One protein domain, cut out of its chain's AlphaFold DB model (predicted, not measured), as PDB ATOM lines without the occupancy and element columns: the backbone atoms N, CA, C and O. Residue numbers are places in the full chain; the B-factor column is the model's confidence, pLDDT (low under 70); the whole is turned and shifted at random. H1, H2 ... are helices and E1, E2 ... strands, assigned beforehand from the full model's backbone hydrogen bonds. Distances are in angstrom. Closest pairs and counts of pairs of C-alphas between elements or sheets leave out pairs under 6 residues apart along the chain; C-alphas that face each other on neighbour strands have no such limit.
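This is residues 66 to 121 and 168 to 281 of the 591 residues of the protein "Por_Secre_tail domain-containing protein" of Brumimicrobium salinarum (UniProt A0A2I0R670). The picture is a twisted, curled sheet whose concave face wraps round helix H1, with H5 beside H1 on the same face. Four long strands, E3 to E6, make a wall along the longest axis, and the short hairpin E1 and E2 carries the sheet on beyond E6; H2 packs on H1, H3 follows near E1, and H4 and E7 lie far from the mean of the C-alphas. The printed part has 170 residues with five named helices and seven named strands, in the order H1 H2 H3 E1 E2 H4 E3 E4 E5 E6 E7 H5, and the class is mixed, helices and strands. The sheet runs E1 E2 E6 E5 E4 E3 and is mixed, with E2 and E6 parallel and the other neighbours antiparallel. The whole is compact, with a radius of gyration of the C-alphas of 16.3 A and spans of 48 by 37 by 30 A.

Find C-alpha 66 at (12.937, 22.961, 25.861); from there H1 runs through residues 66 to 74, 12.2 A long. H2 is residues 79 to 87, 12.7 A, and H3 is residues 91 to 96. Next come the strands E1, residues 100 to 106, and E2, residues 114 to 120, 18.6 A. After the cut, look for C-alpha 168 at (20.755, 14.415, 40.025), where H4, residues 168 to 172, begins. E3 is residues 179 to 186, 20.9 A; E4 is residues 196 to 206, 30.0 A, and bends by 55 degrees at residue 199. E5 takes residues 216 to 227, 32.9 A, and E6 residues 230 to 240, 33.1 A. E7 is the short strand 251 to 253, and H5, residues 265 to 271, 10.2 A, ends at C-alpha 271, (3.951, 35.698, 31.772).

Begin with the sheet, where E3, E4, E5 and E6 form a meander, each strand the antiparallel neighbour of the one before. Look at N 183 and O 203, 2.9 A, between E3 and E4; at N 222 and O 202, 2.8 A, between E4 and E5; and at N 234 and O 223, 2.8 A, between E5 and E6. E2 pairs parallel with E6, N 115 and O 237 being 2.8 A apart, and E1 and E2 are an antiparallel hairpin, with N 105 and O 118 at 2.9 A. Residues 278 to 279 pair antiparallel with residues 181 to 182 of E3, an edge strand. H1 and H5 are on the same face of the sheet, two layers, helices on one face of a sheet. The sheet curls round H1; the closest C-alphas of H1 and E5 are those of Phe 66 and Ser 218, 5.1 A apart. H5 runs along the strands at a height over the sheet of 9.3 A, over E3 and only just over E4, on which 3 of its 7 C-alphas fall. H1 and H5 touch, the closest C-alphas being those of Thr 67 and Ala 265, 5.2 A. H1 and H2 touch at Tyr 71 and Ala 81, their closest C-alphas, 4.6 A, with a steep tilt of 56 degrees, opposite ways. H3 touches no helix, and neither does H4; E7 pairs with no named strand. In the five helices every O i to N i+4 pair is within hydrogen-bond range.

The two C-alphas farthest apart are those of Ala 170 and Val 193, 50.8 A. Residues 122 to 167 are not printed, and C-alphas 121 and 168 are 24.3 A apart across the cut. Of the links that are printed whole, the one from E7 to H5 is long, with 11 residues. The mean pLDDT of the printed part is 86.3; look for values under 70 at residues 188 to 198, 261 to 263 and 272 to 275.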
ATOM      1  N   PHE A  66      14.261  22.417  25.541       94.12
ATOM      2  CA  PHE A  66      12.937  22.961  25.861       94.12
ATOM      3  C   PHE A  66      12.994  24.487  26.070       94.12
ATOM      4  O   PHE A  66      12.050  25.198  25.706       94.12
ATOM      5  N   THR A  67      14.106  25.009  26.599       93.94
ATOM      6  CA  THR A  67      14.344  26.448  26.754       93.94
ATOM      7  C   THR A  67      14.512  27.095  25.389       93.94
ATOM      8  O   THR A  67      13.813  28.061  25.074       93.94
ATOM      9  N   GLN A  68      15.336  26.502  24.521       94.38
ATOM     10  CA  GLN A  68      15.502  26.988  23.152       94.38
ATOM     11  C   GLN A  68      14.172  26.999  22.376       94.38
ATOM     12  O   GLN A  68      13.854  27.966  21.678       94.38
ATOM     13  N   ALA A  69      13.349  25.956  22.539       95.75
ATOM     14  CA  ALA A  69      12.010  25.873  21.958       95.75
ATOM     15  C   ALA A  69      11.063  26.952  22.497       95.75
ATOM     16  O   ALA A  69      10.288  27.533  21.729       95.75
ATOM     17  N   THR A  70      11.150  27.260  23.791       94.94
ATOM     18  CA  THR A  70      10.372  28.330  24.424       94.94
ATOM     19  C   THR A  70      10.745  29.685  23.829       94.94
ATOM     20  O   THR A  70       9.864  30.398  23.341       94.94
ATOM     21  N   TYR A  71      12.037  30.014  23.758       94.38
ATOM     22  CA  TYR A  71      12.505  31.279  23.185       94.38
ATOM     23  C   TYR A  71      12.069  31.417  21.723       94.38
ATOM     24  O   TYR A  71      11.409  32.393  21.356       94.38
ATOM     25  N   LYS A  72      12.296  30.378  20.910       94.00
ATOM     26  CA  LYS A  72      11.903  30.346  19.492       94.00
ATOM     27  C   LYS A  72      10.396  30.504  19.288       94.00
ATOM     28  O   LYS A  72       9.977  31.140  18.321       94.00
ATOM     29  N   THR A  73       9.579  29.940  20.179       92.88
ATOM     30  CA  THR A  73       8.111  30.012  20.099       92.88
ATOM     31  C   THR A  73       7.570  31.387  20.479       92.88
ATOM     32  O   THR A  73       6.580  31.833  19.897       92.88
ATOM     33  N   PHE A  74       8.192  32.051  21.453       90.19
ATOM     34  CA  PHE A  74       7.677  33.292  22.032       90.19
ATOM     35  C   PHE A  74       8.430  34.555  21.596       90.19
ATOM     36  O   PHE A  74       7.962  35.645  21.911       90.19
ATOM     37  N   LYS A  75       9.519  34.459  20.820       90.50
ATOM     38  CA  LYS A  75      10.337  35.615  20.395       90.50
ATOM     39  C   LYS A  75       9.572  36.757  19.712       90.50
ATOM     40  O   LYS A  75      10.008  37.896  19.761       90.50
ATOM     41  N   ASN A  76       8.436  36.473  19.072       86.56
ATOM     42  CA  ASN A  76       7.635  37.496  18.386       86.56
ATOM     43  C   ASN A  76       6.547  38.110  19.283       86.56
ATOM     44  O   ASN A  76       5.875  39.051  18.876       86.56
ATOM     45  N   THR A  77       6.331  37.552  20.474       82.38
ATOM     46  CA  THR A  77       5.228  37.924  21.376       82.38
ATOM     47  C   THR A  77       5.694  38.282  22.785       82.38
ATOM     48  O   THR A  77       4.927  38.849  23.551       82.38
ATOM     49  N   ASN A  78       6.928  37.935  23.150       83.31
ATOM     50  CA  ASN A  78       7.535  38.214  24.442       83.31
ATOM     51  C   ASN A  78       8.947  38.774  24.209       83.31
ATOM     52  O   ASN A  78       9.787  38.112  23.601       83.31
ATOM     53  N   ILE A  79       9.196  39.997  24.687       82.50
ATOM     54  CA  ILE A  79      10.465  40.713  24.491       82.50
ATOM     55  C   ILE A  79      11.649  39.996  25.150       82.50
ATOM     56  O   ILE A  79      12.722  39.923  24.562       82.50
ATOM     57  N   ILE A  80      11.446  39.402  26.327       83.62
ATOM     58  CA  ILE A  80      12.486  38.660  27.041       83.62
ATOM     59  C   ILE A  80      12.844  37.389  26.267       83.62
ATOM     60  O   ILE A  80      14.019  37.118  26.035       83.62
ATOM     61  N   ALA A  81      11.834  36.674  25.761       88.44
ATOM     62  CA  ALA A  81      12.048  35.541  24.864       88.44
ATOM     63  C   ALA A  81      12.781  35.961  23.580       88.44
ATOM     64  O   ALA A  81      13.614  35.210  23.083       88.44
ATOM     65  N   ALA A  82      12.499  37.154  23.045       87.94
ATOM     66  CA  ALA A  82      13.176  37.685  21.864       87.94
ATOM     67  C   ALA A  82      14.670  37.918  22.117       87.94
ATOM     68  O   ALA A  82      15.496  37.497  21.311       87.94
ATOM     69  N   LEU A  83      15.015  38.542  23.245       83.62
ATOM     70  CA  LEU A  83      16.400  38.805  23.638       83.62
ATOM     71  C   LEU A  83      17.161  37.509  23.906       83.62
ATOM     72  O   LEU A  83      18.238  37.309  23.350       83.62
ATOM     73  N   ALA A  84      16.570  36.595  24.674       87.19
ATOM     74  CA  ALA A  84      17.180  35.303  24.950       87.19
ATOM     75  C   ALA A  84      17.380  34.489  23.657       87.19
ATOM     76  O   ALA A  84      18.411  33.849  23.466       87.19
ATOM     77  N   ASN A  85      16.444  34.587  22.706       90.81
ATOM     78  CA  ASN A  85      16.585  33.982  21.384       90.81
ATOM     79  C   ASN A  85      17.714  34.600  20.544       90.81
ATOM     80  O   ASN A  85      18.293  33.897  19.719       90.81
ATOM     81  N   LEU A  86      17.989  35.902  20.681       89.44
ATOM     82  CA  LEU A  86      19.116  36.550  20.000       89.44
ATOM     83  C   LEU A  86      20.451  36.061  20.565       89.44
ATOM     84  O   LEU A  86      21.372  35.826  19.789       89.44
ATOM     85  N   SER A  87      20.530  35.837  21.878       86.62
ATOM     86  CA  SER A  87      21.705  35.226  22.504       86.62
ATOM     87  C   SER A  87      21.947  33.802  22.003       86.62
ATOM     88  O   SER A  87      23.078  33.472  21.698       86.62
ATOM     89  N   LEU A  88      20.907  32.982  21.787       86.94
ATOM     90  CA  LEU A  88      21.088  31.616  21.255       86.94
ATOM     91  C   LEU A  88      21.780  31.537  19.886       86.94
ATOM     92  O   LEU A  88      22.293  30.480  19.525       86.94
ATOM     93  N   VAL A  89      21.729  32.607  19.092       85.19
ATOM     94  CA  VAL A  89      22.309  32.650  17.740       85.19
ATOM     95  C   VAL A  89      23.566  33.515  17.668       85.19
ATOM     96  O   VAL A  89      24.085  33.745  16.574       85.19
ATOM     97  N   ASP A  90      24.056  33.999  18.809       88.19
ATOM     98  CA  ASP A  90      25.319  34.720  18.874       88.19
ATOM     99  C   ASP A  90      26.522  33.777  18.653       88.19
ATOM    100  O   ASP A  90      26.386  32.553  18.755       88.19
ATOM    101  N   PRO A  91      27.710  34.310  18.302       85.19
ATOM    102  CA  PRO A  91      28.878  33.469  18.049       85.19
ATOM    103  C   PRO A  91      29.242  32.572  19.237       85.19
ATOM    104  O   PRO A  91      29.531  31.400  19.047       85.19
ATOM    105  N   ALA A  92      29.151  33.085  20.469       81.06
ATOM    106  CA  ALA A  92      29.514  32.328  21.664       81.06
ATOM    107  C   ALA A  92      28.643  31.076  21.853       81.06
ATOM    108  O   ALA A  92      29.163  29.978  22.051       81.06
ATOM    109  N   SER A  93      27.325  31.221  21.738       84.25
ATOM    110  CA  SER A  93      26.373  30.119  21.885       84.25
ATOM    111  C   SER A  93      26.496  29.106  20.752       84.25
ATOM    112  O   SER A  93      26.338  27.905  20.972       84.25
ATOM    113  N   ARG A  94      26.816  29.573  19.540       86.25
ATOM    114  CA  ARG A  94      27.033  28.711  18.372       86.25
ATOM    115  C   ARG A  94      28.333  27.919  18.471       86.25
ATOM    116  O   ARG A  94      28.324  26.735  18.161       86.25
ATOM    117  N   ASP A  95      29.413  28.531  18.942       85.75
ATOM    118  CA  ASP A  95      30.729  27.888  19.035       85.75
ATOM    119  C   ASP A  95      30.804  26.843  20.158       85.75
ATOM    120  O   ASP A  95      31.645  25.947  20.112       85.75
ATOM    121  N   MET A  96      29.931  26.941  21.168       86.12
ATOM    122  CA  MET A  96      30.016  26.119  22.379       86.12
ATOM    123  C   MET A  96      28.803  25.234  22.650       86.12
ATOM    124  O   MET A  96      28.882  24.385  23.529       86.12
ATOM    125  N   GLY A  97      27.671  25.424  21.975       88.62
ATOM    126  CA  GLY A  97      26.456  24.663  22.268       88.62
ATOM    127  C   GLY A  97      26.541  23.203  21.814       88.62
ATOM    128  O   GLY A  97      26.804  22.929  20.644       88.62
ATOM    129  N   LEU A  98      26.228  22.265  22.716       89.94
ATOM    130  CA  LEU A  98      26.119  20.831  22.401       89.94
ATOM    131  C   LEU A  98      25.000  20.541  21.393       89.94
ATOM    132  O   LEU A  98      25.148  19.710  20.500       89.94
ATOM    133  N   TYR A  99      23.871  21.236  21.527       92.12
ATOM    134  CA  TYR A  99      22.708  21.073  20.662       92.12
ATOM    135  C   TYR A  99      22.048  22.413  20.370       92.12
ATOM    136  O   TYR A  99      21.892  23.248  21.262       92.12
ATOM    137  N   SER A 100      21.590  22.594  19.131       92.44
ATOM    138  CA  SER A 100      20.868  23.792  18.705       92.44
ATOM    139  C   SER A 100      19.536  23.456  18.037       92.44
ATOM    140  O   SER A 100      19.455  22.622  17.137       92.44
ATOM    141  N   ILE A 101      18.473  24.172  18.419       92.44
ATOM    142  CA  ILE A 101      17.162  24.119  17.746       92.44
ATOM    143  C   ILE A 101      17.161  24.813  16.371       92.44
ATOM    144  O   ILE A 101      16.178  24.754  15.621       92.44
ATOM    145  N   TYR A 102      18.211  25.576  16.070       91.69
ATOM    146  CA  TYR A 102      18.393  26.235  14.779       91.69
ATOM    147  C   TYR A 102      19.203  25.376  13.812       91.69
ATOM    148  O   TYR A 102      18.953  25.450  12.611       91.69
ATOM    149  N   ASN A 103      20.070  24.508  14.336       92.06
ATOM    150  CA  ASN A 103      20.841  23.540  13.563       92.06
ATOM    151  C   ASN A 103      20.291  22.138  13.815       92.06
ATOM    152  O   ASN A 103      20.811  21.361  14.615       92.06
ATOM    153  N   SER A 104      19.178  21.836  13.153       94.06
ATOM    154  CA  SER A 104      18.485  20.564  13.325       94.06
ATOM    155  C   SER A 104      17.934  20.040  12.011       94.06
ATOM    156  O   SER A 104      17.382  20.812  11.225       94.06
ATOM    157  N   ASN A 105      17.983  18.724  11.831       95.69
ATOM    158  CA  ASN A 105      17.312  18.054  10.725       95.69
ATOM    159  C   ASN A 105      15.835  17.841  11.067       95.69
ATOM    160  O   ASN A 105      15.517  17.259  12.106       95.69
ATOM    161  N   GLU A 106      14.937  18.310  10.202       96.06
ATOM    162  CA  GLU A 106      13.498  18.097  10.350       96.06
ATOM    163  C   GLU A 106      13.102  16.718   9.805       96.06
ATOM    164  O   GLU A 106      13.469  16.346   8.690       96.06
ATOM    165  N   LEU A 107      12.367  15.944  10.602       95.44
ATOM    166  CA  LEU A 107      11.883  14.618  10.221       95.44
ATOM    167  C   LEU A 107      10.599  14.710   9.399       95.44
ATOM    168  O   LEU A 107       9.821  15.648   9.557       95.44
ATOM    169  N   SER A 108      10.331  13.683   8.590       92.69
ATOM    170  CA  SER A 108       9.119  13.581   7.763       92.69
ATOM    171  C   SER A 108       7.814  13.549   8.565       92.69
ATOM    172  O   SER A 108       6.763  13.875   8.021       92.69
ATOM    173  N   SER A 109       7.868  13.182   9.849       89.75
ATOM    174  CA  SER A 109       6.734  13.241  10.780       89.75
ATOM    175  C   SER A 109       6.392  14.663  11.239       89.75
ATOM    176  O   SER A 109       5.359  14.879  11.876       89.75
ATOM    177  N   SER A 110       7.231  15.648  10.914       92.69
ATOM    178  CA  SER A 110       6.956  17.046  11.218       92.69
ATOM    179  C   SER A 110       5.770  17.567  10.415       92.69
ATOM    180  O   SER A 110       5.559  17.238   9.252       92.69
ATOM    181  N   GLY A 111       4.999  18.442  11.047       91.19
ATOM    182  CA  GLY A 111       3.857  19.108  10.448       91.19
ATOM    183  C   GLY A 111       3.841  20.602  10.745       91.19
ATOM    184  O   GLY A 111       4.779  21.190  11.288       91.19
ATOM    185  N   LEU A 112       2.719  21.238  10.415       86.69
ATOM    186  CA  LEU A 112       2.544  22.677  10.617       86.69
ATOM    187  C   LEU A 112       2.667  23.077  12.102       86.69
ATOM    188  O   LEU A 112       3.286  24.088  12.440       86.69
ATOM    189  N   PHE A 113       2.122  22.244  12.992       88.88
ATOM    190  CA  PHE A 113       2.044  22.511  14.432       88.88
ATOM    191  C   PHE A 113       2.995  21.658  15.281       88.88
ATOM    192  O   PHE A 113       3.203  21.989  16.445       88.88
ATOM    193  N   SER A 114       3.592  20.602  14.723       93.88
ATOM    194  CA  SER A 114       4.560  19.736  15.410       93.88
ATOM    195  C   SER A 114       5.875  19.724  14.656       93.88
ATOM    196  O   SER A 114       5.874  19.569  13.441       93.88
ATOM    197  N   LYS A 115       6.989  19.893  15.357       96.56
ATOM    198  CA  LYS A 115       8.328  19.795  14.785       96.56
ATOM    199  C   LYS A 115       9.065  18.665  15.477       96.56
ATOM    200  O   LYS A 115       9.323  18.750  16.675       96.56
ATOM    201  N   ASP A 116       9.404  17.653  14.695       96.88
ATOM    202  CA  ASP A 116      10.165  16.492  15.123       96.88
ATOM    203  C   ASP A 116      11.577  16.646  14.563       96.88
ATOM    204  O   ASP A 116      11.789  16.623  13.349       96.88
ATOM    205  N   LEU A 117      12.536  16.887  15.451       96.62
ATOM    206  CA  LEU A 117      13.851  17.395  15.087       96.62
ATOM    207  C   LEU A 117      14.967  16.464  15.573       96.62
ATOM    208  O   LEU A 117      14.896  15.884  16.656       96.62
ATOM    209  N   ILE A 118      16.036  16.369  14.788       96.94
ATOM    210  CA  ILE A 118      17.326  15.847  15.243       96.94
ATOM    211  C   ILE A 118      18.258  17.049  15.423       96.94
ATOM    212  O   ILE A 118      18.702  17.600  14.412       96.94
ATOM    213  N   PRO A 119      18.498  17.523  16.656       95.19
ATOM    214  CA  PRO A 119      19.366  18.664  16.889       95.19
ATOM    215  C   PRO A 119      20.832  18.232  16.843       95.19
ATOM    216  O   PRO A 119      21.189  17.128  17.257       95.19
ATOM    217  N   HIS A 120      21.685  19.128  16.367       93.50
ATOM    218  CA  HIS A 120      23.127  18.936  16.299       93.50
ATOM    219  C   HIS A 120      23.843  20.211  16.786       93.50
ATOM    220  O   HIS A 120      23.198  21.267  16.880       93.50
ATOM    221  N   PRO A 121      25.144  20.137  17.124       92.19
ATOM    222  CA  PRO A 121      25.955  21.330  17.334       92.19
ATOM    223  C   PRO A 121      25.904  22.256  16.111       92.19
ATOM    224  O   PRO A 121      25.649  21.812  14.988       92.19
ATOM    225  N   TYR A 168      21.762  13.377  40.268       77.69
ATOM    226  CA  TYR A 168      20.755  14.415  40.025       77.69
ATOM    227  C   TYR A 168      19.314  13.923  40.182       77.69
ATOM    228  O   TYR A 168      18.426  14.708  40.534       77.69
ATOM    229  N   ASN A 169      19.051  12.635  39.961       80.12
ATOM    230  CA  ASN A 169      17.726  12.082  40.193       80.12
ATOM    231  C   ASN A 169      17.447  11.993  41.694       80.12
ATOM    232  O   ASN A 169      16.402  12.451  42.155       80.12
ATOM    233  N   ALA A 170      18.399  11.469  42.467       80.19
ATOM    234  CA  ALA A 170      18.259  11.372  43.915       80.19
ATOM    235  C   ALA A 170      18.160  12.756  44.580       80.19
ATOM    236  O   ALA A 170      17.294  12.968  45.434       80.19
ATOM    237  N   LYS A 171      19.003  13.712  44.166       79.88
ATOM    238  CA  LYS A 171      19.073  15.045  44.781       79.88
ATOM    239  C   LYS A 171      17.933  15.966  44.332       79.88
ATOM    240  O   LYS A 171      17.178  16.479  45.162       79.88
ATOM    241  N   TRP A 172      17.745  16.117  43.022       81.56
ATOM    242  CA  TRP A 172      16.853  17.130  42.435       81.56
ATOM    243  C   TRP A 172      15.552  16.556  41.866       81.56
ATOM    244  O   TRP A 172      14.661  17.294  41.422       81.56
ATOM    245  N   GLY A 173      15.410  15.229  41.884       83.50
ATOM    246  CA  GLY A 173      14.294  14.535  41.258       83.50
ATOM    247  C   GLY A 173      14.317  14.650  39.737       83.50
ATOM    248  O   GLY A 173      13.250  14.574  39.137       83.50
ATOM    249  N   LEU A 174      15.463  14.911  39.109       85.81
ATOM    250  CA  LEU A 174      15.589  15.070  37.661       85.81
ATOM    251  C   LEU A 174      15.959  13.737  37.000       85.81
ATOM    252  O   LEU A 174      16.982  13.147  37.319       85.81
ATOM    253  N   HIS A 175      15.129  13.258  36.070       88.75
ATOM    254  CA  HIS A 175      15.386  12.023  35.322       88.75
ATOM    255  C   HIS A 175      14.874  12.120  33.872       88.75
ATOM    256  O   HIS A 175      13.944  12.896  33.604       88.75
ATOM    257  N   PRO A 176      15.426  11.333  32.926       90.94
ATOM    258  CA  PRO A 176      15.078  11.418  31.510       90.94
ATOM    259  C   PRO A 176      13.577  11.438  31.228       90.94
ATOM    260  O   PRO A 176      12.811  10.597  31.711       90.94
ATOM    261  N   GLY A 177      13.144  12.424  30.439       91.75
ATOM    262  CA  GLY A 177      11.749  12.602  30.023       91.75
ATOM    263  C   GLY A 177      10.797  13.061  31.127       91.75
ATOM    264  O   GLY A 177       9.578  13.092  30.912       91.75
ATOM    265  N   LYS A 178      11.314  13.421  32.307       92.19
ATOM    266  CA  LYS A 178      10.504  13.987  33.382       92.19
ATOM    267  C   LYS A 178       9.762  15.220  32.887       92.19
ATOM    268  O   LYS A 178      10.322  16.098  32.238       92.19
ATOM    269  N   LYS A 179       8.483  15.316  33.236       94.44
ATOM    270  CA  LYS A 179       7.722  16.550  33.049       94.44
ATOM    271  C   LYS A 179       8.259  17.590  34.023       94.44
ATOM    272  O   LYS A 179       8.265  17.329  35.218       94.44
ATOM    273  N   LEU A 180       8.692  18.733  33.511       93.12
ATOM    274  CA  LEU A 180       9.360  19.775  34.291       93.12
ATOM    275  C   LEU A 180       8.375  20.851  34.743       93.12
ATOM    276  O   LEU A 180       8.381  21.266  35.896       93.12
ATOM    277  N   PHE A 181       7.487  21.258  33.836       94.00
ATOM    278  CA  PHE A 181       6.529  22.332  34.069       94.00
ATOM    279  C   PHE A 181       5.185  22.022  33.418       94.00
ATOM    280  O   PHE A 181       5.123  21.450  32.324       94.00
ATOM    281  N   THR A 182       4.105  22.442  34.072       94.81
ATOM    282  CA  THR A 182       2.750  22.440  33.516       94.81
ATOM    283  C   THR A 182       2.019  23.722  33.844       94.81
ATOM    284  O   THR A 182       1.943  24.116  35.003       94.81
ATOM    285  N   GLN A 183       1.366  24.300  32.847       92.75
ATOM    286  CA  GLN A 183       0.458  25.420  33.026       92.75
ATOM    287  C   GLN A 183      -0.882  25.101  32.381       92.75
ATOM    288  O   GLN A 183      -0.948  24.804  31.190       92.75
ATOM    289  N   HIS A 184      -1.935  25.205  33.186       91.12
ATOM    290  CA  HIS A 184      -3.332  25.182  32.776       91.12
ATOM    291  C   HIS A 184      -3.977  26.427  33.379       91.12
ATOM    292  O   HIS A 184      -4.254  26.453  34.575       91.12
ATOM    293  N   ALA A 185      -4.114  27.488  32.587       86.12
ATOM    294  CA  ALA A 185      -4.497  28.794  33.113       86.12
ATOM    295  C   ALA A 185      -5.374  29.575  32.128       86.12
ATOM    296  O   ALA A 185      -5.245  29.380  30.915       86.12
ATOM    297  N   PRO A 186      -6.212  30.503  32.618       82.69
ATOM    298  CA  PRO A 186      -6.756  31.559  31.778       82.69
ATOM    299  C   PRO A 186      -5.621  32.342  31.104       82.69
ATOM    300  O   PRO A 186      -4.564  32.580  31.701       82.69
ATOM    301  N   SER A 187      -5.820  32.753  29.854       74.81
ATOM    302  CA  SER A 187      -4.857  33.624  29.178       74.81
ATOM    303  C   SER A 187      -4.852  35.011  29.828       74.81
ATOM    304  O   SER A 187      -5.912  35.617  29.973       74.81
ATOM    305  N   SER A 188      -3.674  35.563  30.123       66.50
ATOM    306  CA  SER A 188      -3.520  36.975  30.521       66.50
ATOM    307  C   SER A 188      -3.629  37.947  29.338       66.50
ATOM    308  O   SER A 188      -3.690  39.158  29.530       66.50
ATOM    309  N   PHE A 189      -3.664  37.428  28.106       64.06
ATOM    310  CA  PHE A 189      -3.799  38.219  26.888       64.06
ATOM    311  C   PHE A 189      -5.243  38.715  26.724       64.06
ATOM    312  O   PHE A 189      -6.101  38.011  26.195       64.06
ATOM    313  N   TYR A 190      -5.507  39.931  27.203       57.62
ATOM    314  CA  TYR A 190      -6.796  40.609  27.094       57.62
ATOM    315  C   TYR A 190      -6.596  41.999  26.482       57.62
ATOM    316  O   TYR A 190      -6.035  42.890  27.115       57.62
ATOM    317  N   VAL A 191      -7.038  42.180  25.233       55.88
ATOM    318  CA  VAL A 191      -6.982  43.471  24.526       55.88
ATOM    319  C   VAL A 191      -8.348  43.738  23.884       55.88
ATOM    320  O   VAL A 191      -8.536  43.467  22.693       55.88
ATOM    321  N   PRO A 192      -9.329  44.251  24.650       53.31
ATOM    322  CA  PRO A 192     -10.708  44.396  24.180       53.31
ATOM    323  C   PRO A 192     -10.844  45.351  22.986       53.31
ATOM    324  O   PRO A 192     -11.664  45.105  22.108       53.31
ATOM    325  N   VAL A 193      -9.985  46.373  22.882       52.66
ATOM    326  CA  VAL A 193      -9.936  47.308  21.736       52.66
ATOM    327  C   VAL A 193      -9.581  46.617  20.412       52.66
ATOM    328  O   VAL A 193     -10.004  47.071  19.355       52.66
ATOM    329  N   LEU A 194      -8.838  45.508  20.456       55.47
ATOM    330  CA  LEU A 194      -8.493  44.715  19.274       55.47
ATOM    331  C   LEU A 194      -9.414  43.498  19.099       55.47
ATOM    332  O   LEU A 194      -9.193  42.716  18.188       55.47
ATOM    333  N   GLY A 195     -10.435  43.314  19.945       59.03
ATOM    334  CA  GLY A 195     -11.389  42.207  19.839       59.03
ATOM    335  C   GLY A 195     -10.963  40.891  20.501       59.03
ATOM    336  O   GLY A 195     -11.653  39.889  20.315       59.03
ATOM    337  N   PHE A 196      -9.871  40.863  21.274       63.09
ATOM    338  CA  PHE A 196      -9.428  39.664  21.999       63.09
ATOM    339  C   PHE A 196     -10.131  39.525  23.358       63.09
ATOM    340  O   PHE A 196     -10.045  40.419  24.201       63.09
ATOM    341  N   GLN A 197     -10.778  38.379  23.586       67.88
ATOM    342  CA  GLN A 197     -11.364  37.969  24.867       67.88
ATOM    343  C   GLN A 197     -10.506  36.902  25.578       67.88
ATOM    344  O   GLN A 197      -9.723  36.214  24.914       67.88
ATOM    345  N   PRO A 198     -10.655  36.735  26.911       68.00
ATOM    346  CA  PRO A 198      -9.897  35.745  27.672       68.00
ATOM    347  C   PRO A 198     -10.163  34.327  27.157       68.00
ATOM    348  O   PRO A 198     -11.312  33.921  26.986       68.00
ATOM    349  N   GLY A 199      -9.095  33.571  26.925       82.62
ATOM    350  CA  GLY A 199      -9.151  32.157  26.580       82.62
ATOM    351  C   GLY A 199      -8.372  31.298  27.574       82.62
ATOM    352  O   GLY A 199      -8.254  31.643  28.749       82.62
ATOM    353  N   MET A 200      -7.842  30.166  27.112       87.56
ATOM    354  CA  MET A 200      -7.151  29.177  27.950       87.56
ATOM    355  C   MET A 200      -5.784  28.841  27.366       87.56
ATOM    356  O   MET A 200      -5.647  28.660  26.159       87.56
ATOM    357  N   VAL A 201      -4.776  28.695  28.221       90.31
ATOM    358  CA  VAL A 201      -3.429  28.264  27.833       90.31
ATOM    359  C   VAL A 201      -3.095  26.925  28.489       90.31
ATOM    360  O   VAL A 201      -3.326  26.718  29.681       90.31
ATOM    361  N   ASN A 202      -2.563  25.998  27.693       93.56
ATOM    362  CA  ASN A 202      -2.097  24.685  28.127       93.56
ATOM    363  C   ASN A 202      -0.669  24.469  27.625       93.56
ATOM    364  O   ASN A 202      -0.448  24.251  26.430       93.56
ATOM    365  N   ARG A 203       0.300  24.564  28.536       94.19
ATOM    366  CA  ARG A 203       1.730  24.562  28.202       94.19
ATOM    367  C   ARG A 203       2.496  23.584  29.073       94.19
ATOM    368  O   ARG A 203       2.180  23.426  30.252       94.19
ATOM    369  N   LYS A 204       3.476  22.899  28.485       96.25
ATOM    370  CA  LYS A 204       4.234  21.834  29.150       96.25
ATOM    371  C   LYS A 204       5.690  21.822  28.693       96.25
ATOM    372  O   LYS A 204       5.955  22.041  27.511       96.25
ATOM    373  N   LEU A 205       6.588  21.523  29.629       95.62
ATOM    374  CA  LEU A 205       8.014  21.293  29.390       95.62
ATOM    375  C   LEU A 205       8.404  19.899  29.885       95.62
ATOM    376  O   LEU A 205       7.859  19.428  30.889       95.62
ATOM    377  N   TRP A 206       9.365  19.276  29.215       95.38
ATOM    378  CA  TRP A 206       9.944  17.992  29.604       95.38
ATOM    379  C   TRP A 206      11.465  18.037  29.507       95.38
ATOM    380  O   TRP A 206      12.005  18.700  28.620       95.38
ATOM    381  N   ALA A 207      12.122  17.314  30.411       92.62
ATOM    382  CA  ALA A 207      13.556  17.088  30.376       92.62
ATOM    383  C   ALA A 207      13.921  16.279  29.136       92.62
ATOM    384  O   ALA A 207      13.128  15.447  28.672       92.62
ATOM    385  N   SER A 208      15.130  16.497  28.629       91.75
ATOM    386  CA  SER A 208      15.668  15.696  27.540       91.75
ATOM    387  C   SER A 208      15.606  14.195  27.833       91.75
ATOM    388  O   SER A 208      15.679  13.739  28.975       91.75
ATOM    389  N   LYS A 209      15.395  13.414  26.775       92.62
ATOM    390  CA  LYS A 209      15.333  11.956  26.835       92.62
ATOM    391  C   LYS A 209      15.910  11.396  25.555       92.62
ATOM    392  O   LYS A 209      15.392  11.675  24.467       92.62
ATOM    393  N   TYR A 210      16.944  10.583  25.695       92.00
ATOM    394  CA  TYR A 210      17.582   9.956  24.567       92.00
ATOM    395  C   TYR A 210      16.619   8.966  23.911       92.00
ATOM    396  O   TYR A 210      15.912   8.186  24.552       92.00
ATOM    397  N   SER A 211      16.578   9.019  22.586       91.75
ATOM    398  CA  SER A 211      15.892   8.041  21.756       91.75
ATOM    399  C   SER A 211      16.529   8.047  20.378       91.75
ATOM    400  O   SER A 211      16.757   9.113  19.798       91.75
ATOM    401  N   SER A 212      16.829   6.865  19.850       91.00
ATOM    402  CA  SER A 212      17.407   6.696  18.515       91.00
ATOM    403  C   SER A 212      16.349   6.531  17.421       91.00
ATOM    404  O   SER A 212      16.663   6.735  16.247       91.00
ATOM    405  N   THR A 213      15.115   6.178  17.797       89.69
ATOM    406  CA  THR A 213      14.053   5.738  16.876       89.69
ATOM    407  C   THR A 213      12.785   6.581  16.928       89.69
ATOM    408  O   THR A 213      12.008   6.547  15.976       89.69
ATOM    409  N   SER A 214      12.539   7.309  18.023       93.56
ATOM    410  CA  SER A 214      11.286   8.043  18.218       93.56
ATOM    411  C   SER A 214      11.511   9.413  18.869       93.56
ATOM    412  O   SER A 214      12.047   9.462  19.982       93.56
ATOM    413  N   PRO A 215      11.052  10.514  18.245       95.25
ATOM    414  CA  PRO A 215      11.083  11.848  18.840       95.25
ATOM    415  C   PRO A 215      10.389  11.894  20.205       95.25
ATOM    416  O   PRO A 215       9.243  11.480  20.351       95.25
ATOM    417  N   GLN A 216      11.091  12.414  21.209       95.81
ATOM    418  CA  GLN A 216      10.582  12.611  22.564       95.81
ATOM    419  C   GLN A 216      10.138  14.061  22.752       95.81
ATOM    420  O   GLN A 216      10.812  14.988  22.301       95.81
ATOM    421  N   SER A 217       9.006  14.271  23.420       95.62
ATOM    422  CA  SER A 217       8.498  15.618  23.683       95.62
ATOM    423  C   SER A 217       9.407  16.405  24.610       95.62
ATOM    424  O   SER A 217       9.888  15.879  25.605       95.62
ATOM    425  N   SER A 218       9.586  17.685  24.288       95.69
ATOM    426  CA  SER A 218      10.405  18.620  25.064       95.69
ATOM    427  C   SER A 218       9.649  19.916  25.367       95.69
ATOM    428  O   SER A 218       9.691  20.415  26.490       95.69
ATOM    429  N   PHE A 219       8.837  20.408  24.423       97.50
ATOM    430  CA  PHE A 219       7.996  21.593  24.612       97.50
ATOM    431  C   PHE A 219       6.628  21.425  23.952       97.50
ATOM    432  O   PHE A 219       6.540  21.011  22.796       97.50
ATOM    433  N   SER A 220       5.560  21.833  24.642       96.56
ATOM    434  CA  SER A 220       4.206  21.896  24.087       96.56
ATOM    435  C   SER A 220       3.491  23.182  24.487       96.56
ATOM    436  O   SER A 220       3.499  23.577  25.653       96.56
ATOM    437  N   ARG A 221       2.818  23.795  23.513       94.12
ATOM    438  CA  ARG A 221       1.946  24.961  23.649       94.12
ATOM    439  C   ARG A 221       0.636  24.692  22.923       94.12
ATOM    440  O   ARG A 221       0.635  24.475  21.715       94.12
ATOM    441  N   ASN A 222      -0.468  24.762  23.651       93.12
ATOM    442  CA  ASN A 222      -1.819  24.745  23.114       93.12
ATOM    443  C   ASN A 222      -2.585  25.900  23.753       93.12
ATOM    444  O   ASN A 222      -3.075  25.781  24.875       93.12
ATOM    445  N   ASP A 223      -2.659  27.017  23.042       90.38
ATOM    446  CA  ASP A 223      -3.388  28.191  23.492       90.38
ATOM    447  C   ASP A 223      -4.688  28.327  22.692       90.38
ATOM    448  O   ASP A 223      -4.729  28.086  21.483       90.38
ATOM    449  N   PHE A 224      -5.743  28.739  23.377       88.94
ATOM    450  CA  PHE A 224      -7.048  29.055  22.830       88.94
ATOM    451  C   PHE A 224      -7.378  30.506  23.164       88.94
ATOM    452  O   PHE A 224      -7.211  30.917  24.311       88.94
ATOM    453  N   TYR A 225      -7.873  31.250  22.182       84.31
ATOM    454  CA  TYR A 225      -8.336  32.627  22.325       84.31
ATOM    455  C   TYR A 225      -9.666  32.798  21.595       84.31
ATOM    456  O   TYR A 225      -9.963  32.058  20.658       84.31
ATOM    457  N   VAL A 226     -10.436  33.813  21.970       81.12
ATOM    458  CA  VAL A 226     -11.593  34.263  21.188       81.12
ATOM    459  C   VAL A 226     -11.274  35.649  20.639       81.12
ATOM    460  O   VAL A 226     -10.961  36.561  21.402       81.12
ATOM    461  N   PHE A 227     -11.328  35.806  19.318       79.25
ATOM    462  CA  PHE A 227     -11.058  37.058  18.615       79.25
ATOM    463  C   PHE A 227     -12.276  37.453  17.789       79.25
ATOM    464  O   PHE A 227     -12.635  36.747  16.852       79.25
ATOM    465  N   LEU A 228     -12.941  38.552  18.152       81.75
ATOM    466  CA  LEU A 228     -14.176  39.015  17.503       81.75
ATOM    467  C   LEU A 228     -15.246  37.906  17.387       81.75
ATOM    468  O   LEU A 228     -15.920  37.776  16.371       81.75
ATOM    469  N   GLY A 229     -15.373  37.066  18.420       79.25
ATOM    470  CA  GLY A 229     -16.293  35.919  18.437       79.25
ATOM    471  C   GLY A 229     -15.798  34.676  17.684       79.25
ATOM    472  O   GLY A 229     -16.448  33.636  17.746       79.25
ATOM    473  N   ILE A 230     -14.640  34.743  17.021       82.50
ATOM    474  CA  ILE A 230     -14.033  33.620  16.303       82.50
ATOM    475  C   ILE A 230     -13.039  32.895  17.225       82.50
ATOM    476  O   ILE A 230     -12.128  33.531  17.767       82.50
ATOM    477  N   PRO A 231     -13.164  31.569  17.407       85.56
ATOM    478  CA  PRO A 231     -12.198  30.791  18.170       85.56
ATOM    479  C   PRO A 231     -10.862  30.671  17.419       85.56
ATOM    480  O   PRO A 231     -10.811  30.185  16.289       85.56
ATOM    481  N   ILE A 232      -9.766  31.064  18.068       85.44
ATOM    482  CA  ILE A 232      -8.392  30.927  17.574       85.44
ATOM    483  C   ILE A 232      -7.663  29.876  18.407       85.44
ATOM    484  O   ILE A 232      -7.601  29.968  19.632       85.44
ATOM    485  N   TYR A 233      -7.040  28.916  17.727       87.69
ATOM    486  CA  TYR A 233      -6.195  27.898  18.346       87.69
ATOM    487  C   TYR A 233      -4.751  28.053  17.876       87.69
ATOM    488  O   TYR A 233      -4.465  27.962  16.684       87.69
ATOM    489  N   ILE A 234      -3.829  28.236  18.818       88.12
ATOM    490  CA  ILE A 234      -2.389  28.259  18.558       88.12
ATOM    491  C   ILE A 234      -1.788  26.984  19.132       88.12
ATOM    492  O   ILE A 234      -1.808  26.766  20.343       88.12
ATOM    493  N   ARG A 235      -1.231  26.145  18.257       91.81
ATOM    494  CA  ARG A 235      -0.586  24.890  18.643       91.81
ATOM    495  C   ARG A 235       0.867  24.869  18.202       91.81
ATOM    496  O   ARG A 235       1.177  25.177  17.050       91.81
ATOM    497  N   LYS A 236       1.750  24.493  19.120       95.12
ATOM    498  CA  LYS A 236       3.159  24.242  18.835       95.12
ATOM    499  C   LYS A 236       3.683  23.100  19.697       95.12
ATOM    500  O   LYS A 236       3.583  23.157  20.917       95.12
ATOM    501  N   LEU A 237       4.252  22.086  19.064       96.81
ATOM    502  CA  LEU A 237       4.910  20.954  19.704       96.81
ATOM    503  C   LEU A 237       6.333  20.848  19.148       96.81
ATOM    504  O   LEU A 237       6.522  20.942  17.936       96.81
ATOM    505  N   TYR A 238       7.316  20.691  20.031       97.75
ATOM    506  CA  TYR A 238       8.691  20.356  19.672       97.75
ATOM    507  C   TYR A 238       9.065  19.029  20.323       97.75
ATOM    508  O   TYR A 238       9.007  18.890  21.552       97.75
ATOM    509  N   ASN A 239       9.459  18.081  19.477       97.19
ATOM    510  CA  ASN A 239       9.970  16.780  19.865       97.19
ATOM    511  C   ASN A 239      11.384  16.603  19.301       97.19
ATOM    512  O   ASN A 239      11.670  17.042  18.186       97.19
ATOM    513  N   PHE A 240      12.258  15.940  20.050       96.31
ATOM    514  CA  PHE A 240      13.655  15.744  19.672       96.31
ATOM    515  C   PHE A 240      14.069  14.274  19.777       96.31
ATOM    516  O   PHE A 240      13.593  13.551  20.648       96.31
ATOM    517  N   GLN A 241      14.990  13.829  18.924       94.94
ATOM    518  CA  GLN A 241      15.651  12.518  19.026       94.94
ATOM    519  C   GLN A 241      17.162  12.647  18.796       94.94
ATOM    520  O   GLN A 241      17.612  13.666  18.281       94.94
ATOM    521  N   LYS A 242      17.940  11.624  19.172       92.94
ATOM    522  CA  LYS A 242      19.419  11.592  19.109       92.94
ATOM    523  C   LYS A 242      20.109  12.786  19.784       92.94
ATOM    524  O   LYS A 242      21.157  13.242  19.334       92.94
ATOM    525  N   HIS A 243      19.510  13.271  20.864       90.75
ATOM    526  CA  HIS A 243      20.127  14.224  21.771       90.75
ATOM    527  C   HIS A 243      20.286  13.556  23.131       90.75
ATOM    528  O   HIS A 243      19.413  12.791  23.551       90.75
ATOM    529  N   TYR A 244      21.410  13.816  23.779       88.81
ATOM    530  CA  TYR A 244      21.701  13.291  25.101       88.81
ATOM    531  C   TYR A 244      20.966  14.061  26.197       88.81
ATOM    532  O   TYR A 244      20.523  15.196  26.018       88.81
ATOM    533  N   GLU A 245      20.843  13.413  27.346       89.38
ATOM    534  CA  GLU A 245      20.134  13.884  28.536       89.38
ATOM    535  C   GLU A 245      20.928  14.903  29.379       89.38
ATOM    536  O   GLU A 245      20.829  14.918  30.605       89.38
ATOM    537  N   TRP A 246      21.688  15.787  28.724       87.56
ATOM    538  CA  TRP A 246      22.632  16.710  29.368       87.56
ATOM    539  C   TRP A 246      22.022  17.624  30.427       87.56
ATOM    540  O   TRP A 246      22.722  17.980  31.363       87.56
ATOM    541  N   ASP A 247      20.729  17.947  30.332       86.38
ATOM    542  CA  ASP A 247      20.001  18.762  31.320       86.38
ATOM    543  C   ASP A 247      20.075  18.196  32.752       86.38
ATOM    544  O   ASP A 247      19.812  18.910  33.721       86.38
ATOM    545  N   MET A 248      20.404  16.909  32.884       85.94
ATOM    546  CA  MET A 248      20.410  16.155  34.140       85.94
ATOM    547  C   MET A 248      21.754  15.474  34.401       85.94
ATOM    548  O   MET A 248      21.840  14.617  35.274       85.94
ATOM    549  N   ALA A 249      22.779  15.810  33.616       86.25
ATOM    550  CA  ALA A 249      24.129  15.335  33.863       86.25
ATOM    551  C   ALA A 249      24.734  16.078  35.054       86.25
ATOM    552  O   ALA A 249      24.510  17.273  35.230       86.25
ATOM    553  N   GLN A 250      25.566  15.398  35.825       87.31
ATOM    554  CA  GLN A 250      26.399  16.015  36.848       87.31
ATOM    555  C   GLN A 250      27.204  17.197  36.285       87.31
ATOM    556  O   GLN A 250      27.798  17.055  35.214       87.31
ATOM    557  N   GLY A 251      27.213  18.364  36.941       88.25
ATOM    558  CA  GLY A 251      27.881  19.549  36.388       88.25
ATOM    559  C   GLY A 251      27.546  20.892  37.045       88.25
ATOM    560  O   GLY A 251      26.625  21.000  37.847       88.25
ATOM    561  N   GLY A 252      28.261  21.947  36.655       88.81
ATOM    562  CA  GLY A 252      27.905  23.314  37.040       88.81
ATOM    563  C   GLY A 252      26.531  23.696  36.479       88.81
ATOM    564  O   GLY A 252      26.180  23.340  35.345       88.81
ATOM    565  N   TYR A 253      25.729  24.421  37.253       87.75
ATOM    566  CA  TYR A 253      24.363  24.773  36.862       87.75
ATOM    567  C   TYR A 253      24.240  26.217  36.375       87.75
ATOM    568  O   TYR A 253      25.120  27.049  36.580       87.75
ATOM    569  N   LYS A 254      23.110  26.538  35.729       86.25
ATOM    570  CA  LYS A 254      22.735  27.933  35.459       86.25
ATOM    571  C   LYS A 254      21.220  28.121  35.473       86.25
ATOM    572  O   LYS A 254      20.528  27.790  34.508       86.25
ATOM    573  N   THR A 255      20.693  28.709  36.547       77.62
ATOM    574  CA  THR A 255      19.239  28.876  36.766       77.62
ATOM    575  C   THR A 255      18.562  29.765  35.719       77.62
ATOM    576  O   THR A 255      17.367  29.617  35.443       77.62
ATOM    577  N   MET A 256      19.323  30.651  35.064       78.69
ATOM    578  CA  MET A 256      18.798  31.642  34.118       78.69
ATOM    579  C   MET A 256      18.048  31.045  32.920       78.69
ATOM    580  O   MET A 256      17.191  31.711  32.349       78.69
ATOM    581  N   PHE A 257      18.358  29.808  32.518       81.06
ATOM    582  CA  PHE A 257      17.718  29.166  31.366       81.06
ATOM    583  C   PHE A 257      16.361  28.550  31.705       81.06
ATOM    584  O   PHE A 257      15.546  28.321  30.805       81.06
ATOM    585  N   TYR A 258      16.097  28.298  32.983       82.06
ATOM    586  CA  TYR A 258      14.898  27.600  33.421       82.06
ATOM    587  C   TYR A 258      13.996  28.494  34.282       82.06
ATOM    588  O   TYR A 258      12.930  28.899  33.807       82.06
ATOM    589  N   ASP A 259      14.445  28.844  35.490       75.44
ATOM    590  CA  ASP A 259      13.646  29.537  36.515       75.44
ATOM    591  C   ASP A 259      13.980  31.019  36.663       75.44
ATOM    592  O   ASP A 259      13.232  31.750  37.313       75.44
ATOM    593  N   GLY A 260      15.062  31.485  36.035       71.38
ATOM    594  CA  GLY A 260      15.474  32.882  36.116       71.38
ATOM    595  C   GLY A 260      14.311  33.836  35.840       71.38
ATOM    596  O   GLY A 260      13.739  33.833  34.746       71.38
ATOM    597  N   LEU A 261      13.984  34.687  36.817       64.00
ATOM    598  CA  LEU A 261      12.934  35.706  36.685       64.00
ATOM    599  C   LEU A 261      13.174  36.598  35.452       64.00
ATOM    600  O   LEU A 261      12.231  37.024  34.787       64.00
ATOM    601  N   THR A 262      14.446  36.782  35.093       61.44
ATOM    602  CA  THR A 262      14.922  37.528  33.923       61.44
ATOM    603  C   THR A 262      15.167  36.612  32.715       61.44
ATOM    604  O   THR A 262      16.238  36.623  32.115       61.44
ATOM    605  N   GLY A 263      14.166  35.813  32.332       68.94
ATOM    606  CA  GLY A 263      14.133  35.157  31.018       68.94
ATOM    607  C   GLY A 263      14.252  33.645  30.964       68.94
ATOM    608  O   GLY A 263      14.342  33.112  29.861       68.94
ATOM    609  N   GLY A 264      14.144  32.956  32.097       86.75
ATOM    610  CA  GLY A 264      13.984  31.509  32.132       86.75
ATOM    611  C   GLY A 264      12.720  31.043  31.406       86.75
ATOM    612  O   GLY A 264      11.712  31.758  31.307       86.75
ATOM    613  N   ALA A 265      12.760  29.814  30.885       90.56
ATOM    614  CA  ALA A 265      11.642  29.224  30.158       90.56
ATOM    615  C   ALA A 265      10.333  29.248  30.971       90.56
ATOM    616  O   ALA A 265       9.285  29.605  30.431       90.56
ATOM    617  N   VAL A 266      10.380  28.940  32.272       89.56
ATOM    618  CA  VAL A 266       9.191  28.947  33.141       89.56
ATOM    619  C   VAL A 266       8.634  30.354  33.326       89.56
ATOM    620  O   VAL A 266       7.417  30.540  33.228       89.56
ATOM    621  N   ALA A 267       9.492  31.358  33.519       87.19
ATOM    622  CA  ALA A 267       9.073  32.753  33.648       87.19
ATOM    623  C   ALA A 267       8.345  33.246  32.382       87.19
ATOM    624  O   ALA A 267       7.259  33.828  32.467       87.19
ATOM    625  N   ILE A 268       8.878  32.931  31.196       88.31
ATOM    626  CA  ILE A 268       8.255  33.267  29.903       88.31
ATOM    627  C   ILE A 268       6.898  32.573  29.735       88.31
ATOM    628  O   ILE A 268       5.943  33.175  29.237       88.31
ATOM    629  N   LEU A 269       6.784  31.310  30.149       88.88
ATOM    630  CA  LEU A 269       5.512  30.589  30.091       88.88
ATOM    631  C   LEU A 269       4.480  31.182  31.054       88.88
ATOM    632  O   LEU A 269       3.323  31.369  30.667       88.88
ATOM    633  N   ARG A 270       4.883  31.523  32.281       85.00
ATOM    634  CA  ARG A 270       4.011  32.149  33.284       85.00
ATOM    635  C   ARG A 270       3.504  33.519  32.838       85.00
ATOM    636  O   ARG A 270       2.318  33.778  33.012       85.00
ATOM    637  N   SER A 271       4.340  34.344  32.200       77.56
ATOM    638  CA  SER A 271       3.951  35.698  31.772       77.56
ATOM    639  C   SER A 271       2.825  35.710  30.730       77.56
ATOM    640  O   SER A 271       1.981  36.604  30.723       77.56
ATOM    641  N   GLY A 272       2.765  34.691  29.865       68.94
ATOM    642  CA  GLY A 272       1.701  34.539  28.869       68.94
ATOM    643  C   GLY A 272       0.395  33.925  29.401       68.94
ATOM    644  O   GLY A 272      -0.454  33.565  28.586       68.94
ATOM    645  N   GLY A 273       0.271  33.728  30.717       64.12
ATOM    646  CA  GLY A 273      -0.940  33.314  31.437       64.12
ATOM    647  C   GLY A 273      -1.129  34.169  32.696       64.12
ATOM    648  O   GLY A 273      -0.374  35.110  32.929       64.12
ATOM    649  N   THR A 274      -2.110  33.858  33.544       64.38
ATOM    650  CA  THR A 274      -2.321  34.549  34.838       64.38
ATOM    651  C   THR A 274      -1.257  34.205  35.901       64.38
ATOM    652  O   THR A 274      -1.575  34.083  37.079       64.38
ATOM    653  N   VAL A 275       0.009  34.001  35.504       69.75
ATOM    654  CA  VAL A 275       1.164  33.605  36.347       69.75
ATOM    655  C   VAL A 275       1.054  32.196  36.971       69.75
ATOM    656  O   VAL A 275       2.038  31.647  37.462       69.75
ATOM    657  N   LEU A 276      -0.102  31.538  36.858       80.00
ATOM    658  CA  LEU A 276      -0.338  30.172  37.337       80.00
ATOM    659  C   LEU A 276       0.511  29.131  36.578       80.00
ATOM    660  O   LEU A 276       0.655  29.208  35.357       80.00
ATOM    661  N   GLY A 277       1.032  28.126  37.288       85.38
ATOM    662  CA  GLY A 277       1.748  26.979  36.717       85.38
ATOM    663  C   GLY A 277       2.541  26.188  37.763       85.38
ATOM    664  O   GLY A 277       3.130  26.779  38.669       85.38
ATOM    665  N   SER A 278       2.571  24.863  37.619       89.94
ATOM    666  CA  SER A 278       3.214  23.924  38.545       89.94
ATOM    667  C   SER A 278       4.560  23.447  38.009       89.94
ATOM    668  O   SER A 278       4.649  22.964  36.876       89.94
ATOM    669  N   GLN A 279       5.578  23.562  38.853       89.44
ATOM    670  CA  GLN A 279       6.921  23.022  38.668       89.44
ATOM    671  C   GLN A 279       7.003  21.634  39.313       89.44
ATOM    672  O   GLN A 279       6.353  21.385  40.326       89.44
ATOM    673  N   HIS A 280       7.743  20.714  38.696       89.06
ATOM    674  CA  HIS A 280       7.743  19.287  39.068       89.06
ATOM    675  C   HIS A 280       9.110  18.764  39.524       89.06
ATOM    676  O   HIS A 280       9.267  17.565  39.750       89.06
ATOM    677  N   TYR A 281      10.101  19.633  39.643       84.81
ATOM    678  CA  TYR A 281      11.453  19.333  40.112       84.81
ATOM    679  C   TYR A 281      11.869  20.420  41.114       84.81
ATOM    680  O   TYR A 281      11.135  21.401  41.254       84.81
TER     681      TYR A 281